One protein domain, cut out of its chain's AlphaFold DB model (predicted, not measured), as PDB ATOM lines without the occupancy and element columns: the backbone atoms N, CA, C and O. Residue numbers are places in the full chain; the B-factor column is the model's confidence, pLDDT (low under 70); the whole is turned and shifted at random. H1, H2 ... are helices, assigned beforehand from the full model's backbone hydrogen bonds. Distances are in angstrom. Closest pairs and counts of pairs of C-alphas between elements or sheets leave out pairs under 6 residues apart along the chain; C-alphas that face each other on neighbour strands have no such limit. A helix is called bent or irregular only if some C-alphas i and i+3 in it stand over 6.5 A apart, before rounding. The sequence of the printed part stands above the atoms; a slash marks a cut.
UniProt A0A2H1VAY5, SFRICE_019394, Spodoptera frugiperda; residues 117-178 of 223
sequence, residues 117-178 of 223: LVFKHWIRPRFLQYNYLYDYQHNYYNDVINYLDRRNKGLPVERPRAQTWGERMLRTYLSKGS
ATOM      1  N   LEU A 117      17.882  28.281 -41.804       62.66
ATOM      2  CA  LEU A 117      17.319  28.314 -40.463       62.66
ATOM      3  C   LEU A 117      18.492  28.050 -39.520       62.66
ATOM      4  O   LEU A 117      18.983  26.925 -39.417       62.66
ATOM      5  N   VAL A 118      18.969  29.129 -38.900       65.19
ATOM      6  CA  VAL A 118      20.172  29.185 -38.057       65.19
ATOM      7  C   VAL A 118      20.059  28.227 -36.861       65.19
ATOM      8  O   VAL A 118      21.064  27.758 -36.342       65.19
ATOM      9  N   PHE A 119      18.839  27.803 -36.516       65.19
ATOM     10  CA  PHE A 119      18.559  26.842 -35.453       65.19
ATOM     11  C   PHE A 119      17.817  25.615 -35.985       65.19
ATOM     12  O   PHE A 119      16.626  25.444 -35.740       65.19
ATOM     13  N   LYS A 120      18.522  24.721 -36.695       67.00
ATOM     14  CA  LYS A 120      17.955  23.448 -37.195       67.00
ATOM     15  C   LYS A 120      17.289  22.587 -36.109       67.00
ATOM     16  O   LYS A 120      16.383  21.825 -36.422       67.00
ATOM     17  N   HIS A 121      17.712  22.721 -34.853       72.88
ATOM     18  CA  HIS A 121      17.207  21.960 -33.705       72.88
ATOM     19  C   HIS A 121      16.021  22.628 -32.978       72.88
ATOM     20  O   HIS A 121      15.412  21.996 -32.123       72.88
ATOM     21  N   TRP A 122      15.659  23.873 -33.323       73.12
ATOM     22  CA  TRP A 122      14.441  24.550 -32.831       73.12
ATOM     23  C   TRP A 122      13.300  24.537 -33.852       73.12
ATOM     24  O   TRP A 122      12.185  24.975 -33.575       73.12
ATOM     25  N   ILE A 123      13.554  23.984 -35.037       72.88
ATOM     26  CA  ILE A 123      12.520  23.730 -36.032       72.88
ATOM     27  C   ILE A 123      11.765  22.489 -35.584       72.88
ATOM     28  O   ILE A 123      12.230  21.366 -35.782       72.88
ATOM     29  N   ARG A 124      10.582  22.676 -34.994       73.38
ATOM     30  CA  ARG A 124       9.657  21.562 -34.783       73.38
ATOM     31  C   ARG A 124       9.387  20.917 -36.146       73.38
ATOM     32  O   ARG A 124       8.877  21.605 -37.037       73.38
ATOM     33  N   PRO A 125       9.706  19.631 -36.351       77.69
ATOM     34  CA  PRO A 125       9.454  19.023 -37.638       77.69
ATOM     35  C   PRO A 125       7.946  18.982 -37.899       77.69
ATOM     36  O   PRO A 125       7.188  18.361 -37.156       77.69
ATOM     37  N   ARG A 126       7.500  19.663 -38.963       68.25
ATOM     38  CA  ARG A 126       6.073  19.750 -39.336       68.25
ATOM     39  C   ARG A 126       5.475  18.386 -39.716       68.25
ATOM     40  O   ARG A 126       4.265  18.248 -39.766       68.25
ATOM     41  N   PHE A 127       6.314  17.373 -39.942       62.91
ATOM     42  CA  PHE A 127       5.898  16.031 -40.353       62.91
ATOM     43  C   PHE A 127       5.352  15.148 -39.213       62.91
ATOM     44  O   PHE A 127       4.860  14.061 -39.498       62.91
ATOM     45  N   LEU A 128       5.422  15.578 -37.941       64.12
ATOM     46  CA  LEU A 128       4.846  14.830 -36.807       64.12
ATOM     47  C   LEU A 128       3.354  15.105 -36.565       64.12
ATOM     48  O   LEU A 128       2.779  14.604 -35.601       64.12
ATOM     49  N   GLN A 129       2.701  15.890 -37.418       71.88
ATOM     50  CA  GLN A 129       1.247  15.994 -37.372       71.88
ATOM     51  C   GLN A 129       0.674  14.695 -37.940       71.88
ATOM     52  O   GLN A 129       0.706  14.466 -39.147       71.88
ATOM     53  N   TYR A 130       0.212  13.806 -37.055       79.38
ATOM     54  CA  TYR A 130      -0.430  12.558 -37.451       79.38
ATOM     55  C   TYR A 130      -1.516  12.850 -38.488       79.38
ATOM     56  O   TYR A 130      -2.446  13.606 -38.210       79.38
ATOM     57  N   ASN A 131      -1.429  12.211 -39.660       82.06
ATOM     58  CA  ASN A 131      -2.426  12.352 -40.730       82.06
ATOM     59  C   ASN A 131      -3.860  12.089 -40.237       82.06
ATOM     60  O   ASN A 131      -4.809  12.669 -40.752       82.06
ATOM     61  N   TYR A 132      -3.992  11.271 -39.191       81.62
ATOM     62  CA  TYR A 132      -5.243  11.011 -38.489       81.62
ATOM     63  C   TYR A 132      -5.956  12.284 -37.996       81.62
ATOM     64  O   TYR A 132      -7.178  12.356 -38.087       81.62
ATOM     65  N   LEU A 133      -5.228  13.301 -37.521       86.69
ATOM     66  CA  LEU A 133      -5.835  14.556 -37.053       86.69
ATOM     67  C   LEU A 133      -6.486  15.325 -38.202       86.69
ATOM     68  O   LEU A 133      -7.591  15.848 -38.058       86.69
ATOM     69  N   TYR A 134      -5.825  15.353 -39.358       86.50
ATOM     70  CA  TYR A 134      -6.396  15.953 -40.555       86.50
ATOM     71  C   TYR A 134      -7.612  15.162 -41.020       86.50
ATOM     72  O   TYR A 134      -8.661  15.757 -41.240       86.50
ATOM     73  N   ASP A 135      -7.522  13.836 -41.090       88.81
ATOM     74  CA  ASP A 135      -8.658  12.994 -41.476       88.81
ATOM     75  C   ASP A 135      -9.866  13.210 -40.551       88.81
ATOM     76  O   ASP A 135     -10.997  13.338 -41.019       88.81
ATOM     77  N   TYR A 136      -9.631  13.336 -39.243       88.06
ATOM     78  CA  TYR A 136     -10.665  13.662 -38.267       88.06
ATOM     79  C   TYR A 136     -11.318  15.021 -38.558       88.06
ATOM     80  O   TYR A 136     -12.542  15.106 -38.667       88.06
ATOM     81  N   GLN A 137     -10.512  16.068 -38.766       88.88
ATOM     82  CA  GLN A 137     -11.011  17.403 -39.100       88.88
ATOM     83  C   GLN A 137     -11.882  17.380 -40.366       88.88
ATOM     84  O   GLN A 137     -12.980  17.939 -40.379       88.88
ATOM     85  N   HIS A 138     -11.422  16.690 -41.411       89.81
ATOM     86  CA  HIS A 138     -12.131  16.608 -42.685       89.81
ATOM     87  C   HIS A 138     -13.460  15.845 -42.552       89.81
ATOM     88  O   HIS A 138     -14.454  16.226 -43.166       89.81
ATOM     89  N   ASN A 139     -13.513  14.798 -41.729       91.56
ATOM     90  CA  ASN A 139     -14.730  14.012 -41.505       91.56
ATOM     91  C   ASN A 139     -15.799  14.740 -40.682       91.56
ATOM     92  O   ASN A 139     -16.996  14.504 -40.874       91.56
ATOM     93  N   TYR A 140     -15.390  15.593 -39.743       89.81
ATOM     94  CA  TYR A 140     -16.326  16.294 -38.865       89.81
ATOM     95  C   TYR A 140     -16.791  17.628 -39.424       89.81
ATOM     96  O   TYR A 140     -17.988  17.917 -39.387       89.81
ATOM     97  N   TYR A 141     -15.864  18.424 -39.951       91.12
ATOM     98  CA  TYR A 141     -16.140  19.827 -40.222       91.12
ATOM     99  C   TYR A 141     -16.436  20.126 -41.685       91.12
ATOM    100  O   TYR A 141     -17.188  21.062 -41.939       91.12
ATOM    101  N   ASN A 142     -15.936  19.343 -42.648       91.56
ATOM    102  CA  ASN A 142     -16.092  19.696 -44.064       91.56
ATOM    103  C   ASN A 142     -17.554  19.844 -44.487       91.56
ATOM    104  O   ASN A 142     -17.875  20.761 -45.233       91.56
ATOM    105  N   ASP A 143     -18.449  18.984 -44.004       91.44
ATOM    106  CA  ASP A 143     -19.862  19.031 -44.397       91.44
ATOM    107  C   ASP A 143     -20.540  20.310 -43.873       91.44
ATOM    108  O   ASP A 143     -21.329  20.937 -44.580       91.44
ATOM    109  N   VAL A 144     -20.180  20.743 -42.660       92.62
ATOM    110  CA  VAL A 144     -20.694  21.970 -42.034       92.62
ATOM    111  C   VAL A 144     -20.072  23.213 -42.666       92.62
ATOM    112  O   VAL A 144     -20.792  24.157 -42.977       92.62
ATOM    113  N   ILE A 145     -18.759  23.205 -42.905       93.94
ATOM    114  CA  ILE A 145     -18.048  24.303 -43.571       93.94
ATOM    115  C   ILE A 145     -18.622  24.507 -44.973       93.94
ATOM    116  O   ILE A 145     -19.031  25.610 -45.313       93.94
ATOM    117  N   ASN A 146     -18.769  23.433 -45.753       93.62
ATOM    118  CA  ASN A 146     -19.360  23.502 -47.089       93.62
ATOM    119  C   ASN A 146     -20.807  24.007 -47.058       93.62
ATOM    120  O   ASN A 146     -21.225  24.738 -47.958       93.62
ATOM    121  N   TYR A 147     -21.581  23.623 -46.041       94.56
ATOM    122  CA  TYR A 147     -22.935  24.131 -45.851       94.56
ATOM    123  C   TYR A 147     -22.941  25.641 -45.590       94.56
ATOM    124  O   TYR A 147     -23.657  26.370 -46.278       94.56
ATOM    125  N   LEU A 148     -22.126  26.117 -44.644       95.25
ATOM    126  CA  LEU A 148     -22.030  27.537 -44.302       95.25
ATOM    127  C   LEU A 148     -21.515  28.365 -45.482       95.25
ATOM    128  O   LEU A 148     -22.135  29.363 -45.834       95.25
ATOM    129  N   ASP A 149     -20.462  27.912 -46.157       95.56
ATOM    130  CA  ASP A 149     -19.888  28.607 -47.309       95.56
ATOM    131  C   ASP A 149     -20.889  28.749 -48.451       95.56
ATOM    132  O   ASP A 149     -21.016  29.816 -49.056       95.56
ATOM    133  N   ARG A 150     -21.618  27.677 -48.775       95.25
ATOM    134  CA  ARG A 150     -22.598  27.720 -49.863       95.25
ATOM    135  C   ARG A 150     -23.848  28.514 -49.468       95.25
ATOM    136  O   ARG A 150     -24.386  29.219 -50.320       95.25
ATOM    137  N   ARG A 151     -24.266  28.459 -48.197       94.69
ATOM    138  CA  ARG A 151     -25.356  29.291 -47.660       94.69
ATOM    139  C   ARG A 151     -24.992  30.776 -47.706       94.69
ATOM    140  O   ARG A 151     -25.816  31.576 -48.138       94.69
ATOM    141  N   ASN A 152     -23.766  31.136 -47.330       95.06
ATOM    142  CA  ASN A 152     -23.270  32.516 -47.372       95.06
ATOM    143  C   ASN A 152     -23.173  33.050 -48.808       95.06
ATOM    144  O   ASN A 152     -23.392  34.232 -49.046       95.06
ATOM    145  N   LYS A 153     -22.913  32.171 -49.782       95.12
ATOM    146  CA  LYS A 153     -22.958  32.495 -51.217       95.12
ATOM    147  C   LYS A 153     -24.384  32.610 -51.778       95.12
ATOM    148  O   LYS A 153     -24.539  32.869 -52.967       95.12
ATOM    149  N   GLY A 154     -25.417  32.389 -50.962       94.00
ATOM    150  CA  GLY A 154     -26.819  32.455 -51.378       94.00
ATOM    151  C   GLY A 154     -27.287  31.261 -52.212       94.00
ATOM    152  O   GLY A 154     -28.352  31.330 -52.823       94.00
ATOM    153  N   LEU A 155     -26.525  30.160 -52.261       93.19
ATOM    154  CA  LEU A 155     -26.979  28.953 -52.948       93.19
ATOM    155  C   LEU A 155     -27.999  28.210 -52.068       93.19
ATOM    156  O   LEU A 155     -27.807  28.121 -50.851       93.19
ATOM    157  N   PRO A 156     -29.045  27.607 -52.661       89.75
ATOM    158  CA  PRO A 156     -29.900  26.676 -51.941       89.75
ATOM    159  C   PRO A 156     -29.089  25.420 -51.617       89.75
ATOM    160  O   PRO A 156     -28.572  24.737 -52.507       89.75
ATOM    161  N   VAL A 157     -28.909  25.146 -50.327       91.94
ATOM    162  CA  VAL A 157     -28.068  24.044 -49.843       91.94
ATOM    163  C   VAL A 157     -28.828  23.290 -48.774       91.94
ATOM    164  O   VAL A 157     -29.355  23.879 -47.831       91.94
ATOM    165  N   GLU A 158     -28.859  21.972 -48.925       89.88
ATOM    166  CA  GLU A 158     -29.408  21.066 -47.928       89.88
ATOM    167  C   GLU A 158     -28.576  21.117 -46.641       89.88
ATOM    168  O   GLU A 158     -27.343  21.166 -46.673       89.88
ATOM    169  N   ARG A 159     -29.252  21.097 -45.488       90.81
ATOM    170  CA  ARG A 159     -28.578  20.972 -44.194       90.81
ATOM    171  C   ARG A 159     -27.832  19.629 -44.145       90.81
ATOM    172  O   ARG A 159     -28.425  18.617 -44.510       90.81
ATOM    173  N   PRO A 160     -26.574  19.580 -43.667       91.62
ATOM    174  CA  PRO A 160     -25.831  18.329 -43.604       91.62
ATOM    175  C   PRO A 160     -26.579  17.300 -42.751       91.62
ATOM    176  O   PRO A 160     -26.996  17.587 -41.626       91.62
ATOM    177  N   ARG A 161     -26.746  16.092 -43.298       89.69
ATOM    178  CA  ARG A 161     -27.363  14.964 -42.595       89.69
ATOM    179  C   ARG A 161     -26.478  14.522 -41.429       89.69
ATOM    180  O   ARG A 161     -25.255  14.463 -41.552       89.69
ATOM    181  N   ALA A 162     -27.103  14.129 -40.321       88.50
ATOM    182  CA  ALA A 162     -26.405  13.440 -39.245       88.50
ATOM    183  C   ALA A 162     -25.864  12.091 -39.754       88.50
ATOM    184  O   ALA A 162     -26.630  11.155 -39.979       88.50
ATOM    185  N   GLN A 163     -24.548  12.020 -39.967       90.75
ATOM    186  CA  GLN A 163     -23.834  10.791 -40.318       90.75
ATOM    187  C   GLN A 163     -23.179  10.182 -39.087       90.75
ATOM    188  O   GLN A 163     -22.562  10.901 -38.281       90.75
ATOM    189  N   THR A 164     -23.257   8.857 -38.989       93.12
ATOM    190  CA  THR A 164     -22.549   8.099 -37.954       93.12
ATOM    191  C   THR A 164     -21.040   8.136 -38.198       93.12
ATOM    192  O   THR A 164     -20.568   8.378 -39.312       93.12
ATOM    193  N   TRP A 165     -20.246   7.891 -37.153       89.06
ATOM    194  CA  TRP A 165     -18.786   7.831 -37.283       89.06
ATOM    195  C   TRP A 165     -18.337   6.799 -38.329       89.06
ATOM    196  O   TRP A 165     -17.443   7.079 -39.126       89.06
ATOM    197  N   GLY A 166     -19.001   5.640 -38.385       91.06
ATOM    198  CA  GLY A 166     -18.702   4.591 -39.360       91.06
ATOM    199  C   GLY A 166     -18.866   5.059 -40.808       91.06
ATOM    200  O   GLY A 166     -17.966   4.853 -41.620       91.06
ATOM    201  N   GLU A 167     -19.960   5.756 -41.121       91.50
ATOM    202  CA  GLU A 167     -20.211   6.311 -42.459       91.50
ATOM    203  C   GLU A 167     -19.127   7.314 -42.874       91.50
ATOM    204  O   GLU A 167     -18.598   7.245 -43.986       91.50
ATOM    205  N   ARG A 168     -18.738   8.206 -41.955       90.81
ATOM    206  CA  ARG A 168     -17.682   9.200 -42.199       90.81
ATOM    207  C   ARG A 168     -16.329   8.532 -42.447       90.81
ATOM    208  O   ARG A 168     -15.624   8.879 -43.396       90.81
ATOM    209  N   MET A 169     -15.986   7.525 -41.645       89.62
ATOM    210  CA  MET A 169     -14.733   6.787 -41.808       89.62
ATOM    211  C   MET A 169     -14.687   6.008 -43.118       89.62
ATOM    212  O   MET A 169     -13.676   6.060 -43.822       89.62
ATOM    213  N   LEU A 170     -15.787   5.358 -43.505       89.62
ATOM    214  CA  LEU A 170     -15.897   4.704 -44.810       89.62
ATOM    215  C   LEU A 170     -15.660   5.696 -45.954       89.62
ATOM    216  O   LEU A 170     -14.930   5.382 -46.891       89.62
ATOM    217  N   ARG A 171     -16.182   6.920 -45.846       87.62
ATOM    218  CA  ARG A 171     -15.953   8.004 -46.814       87.62
ATOM    219  C   ARG A 171     -14.470   8.356 -46.956       87.62
ATOM    220  O   ARG A 171     -13.973   8.520 -48.073       87.62
ATOM    221  N   THR A 172     -13.738   8.425 -45.844       88.12
ATOM    222  CA  THR A 172     -12.281   8.635 -45.865       88.12
ATOM    223  C   THR A 172     -11.557   7.467 -46.521       88.12
ATOM    224  O   THR A 172     -10.718   7.684 -47.387       88.12
ATOM    225  N   TYR A 173     -11.889   6.225 -46.170       85.62
ATOM    226  CA  TYR A 173     -11.212   5.057 -46.742       85.62
ATOM    227  C   TYR A 173     -11.492   4.870 -48.235       85.62
ATOM    228  O   TYR A 173     -10.585   4.507 -48.986       85.62
ATOM    229  N   LEU A 174     -12.716   5.166 -48.675       86.19
ATOM    230  CA  LEU A 174     -13.102   5.125 -50.084       86.19
ATOM    231  C   LEU A 174     -12.455   6.262 -50.885       86.19
ATOM    232  O   LEU A 174     -11.967   6.020 -51.985       86.19
ATOM    233  N   SER A 175     -12.388   7.480 -50.335       83.50
ATOM    234  CA  SER A 175     -11.740   8.622 -51.006       83.50
ATOM    235  C   SER A 175     -10.219   8.487 -51.079       83.50
ATOM    236  O   SER A 175      -9.623   8.796 -52.108       83.50
ATOM    237  N   LYS A 176      -9.587   7.936 -50.036       79.50
ATOM    238  CA  LYS A 176      -8.180   7.500 -50.058       79.50
ATOM    239  C   LYS A 176      -7.962   6.212 -50.836       79.50
ATOM    240  O   LYS A 176      -6.838   5.709 -50.814       79.50
ATOM    241  N   GLY A 177      -9.008   5.698 -51.494       66.25
ATOM    242  CA  GLY A 177      -9.024   4.487 -52.295       66.25
ATOM    243  C   GLY A 177      -7.681   4.292 -52.971       66.25
ATOM    244  O   GLY A 177      -7.333   4.974 -53.933       66.25
ATOM    245  N   SER A 178      -6.888   3.391 -52.392       62.84
ATOM    246  CA  SER A 178      -5.598   2.997 -52.924       62.84
ATOM    247  C   SER A 178      -5.900   2.363 -54.270       62.84
ATOM    248  O   SER A 178      -6.188   1.166 -54.308       62.84
TER     249      SER A 178
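What this domain is: This is residues 117 to 178 of the 223 residues of the protein "SFRICE_019394" of Spodoptera frugiperda (UniProt A0A2H1VAY5). A tail, residues 117 to 134, of which 131 to 134 belong to H1, sticks out from a body made of the bent helix H1 and a shorter helix H2. After H1 a long link folds back, and H2 packs steeply on the first arm of H1, while the second arm, H1b, has no helix on it. The printed part has 62 residues, with two named helices in the order H1, H2 and no named strand; its class is all helix. It is extended, with a radius of gyration of the C-alphas of 17.1 A, and spans 52 by 29 by 19 A.

How they stand to each other: H1, residues 131 to 152, was assigned as one helix by its hydrogen bonds but is bent, with C-alphas 140 and 143 7.1 A apart. Its arms H1a, residues 131 to 140, and H1b, residues 143 to 152, stand at a steep tilt of 53 degrees. H2, residues 165 to 175, touches H1a; their closest C-alphas, those of Asn 139 and Arg 168, are 5.7 A apart. H1a and H2 run opposite ways at a steep tilt of 62 degrees. H1b and H2 are apart. In H1a, H1b and H2 every O i to N i+4 pair is within hydrogen-bond range.

Where its parts are: H1a begins at C-alpha 131 (-2.426, 12.352, -40.730) and is 14.6 A long. H1b is 14.2 A long and ends at C-alpha 152 (-23.270, 32.516, -47.372). H2 is 15.4 A long and ends at C-alpha 175 (-11.740, 8.622, -51.006).

The domain as a whole: The C-alphas farthest apart, those of Val 118 and Pro 156, are 52.0 A apart. The body without residues 117 to 134 spans 36 by 20 by 15 A. The link from H1 to H2, 12 residues, is long. The printed part has no cut. Its mean pLDDT is 84.8, and residues 117 to 120, 126 to 128 and 177 to 178 are under 70.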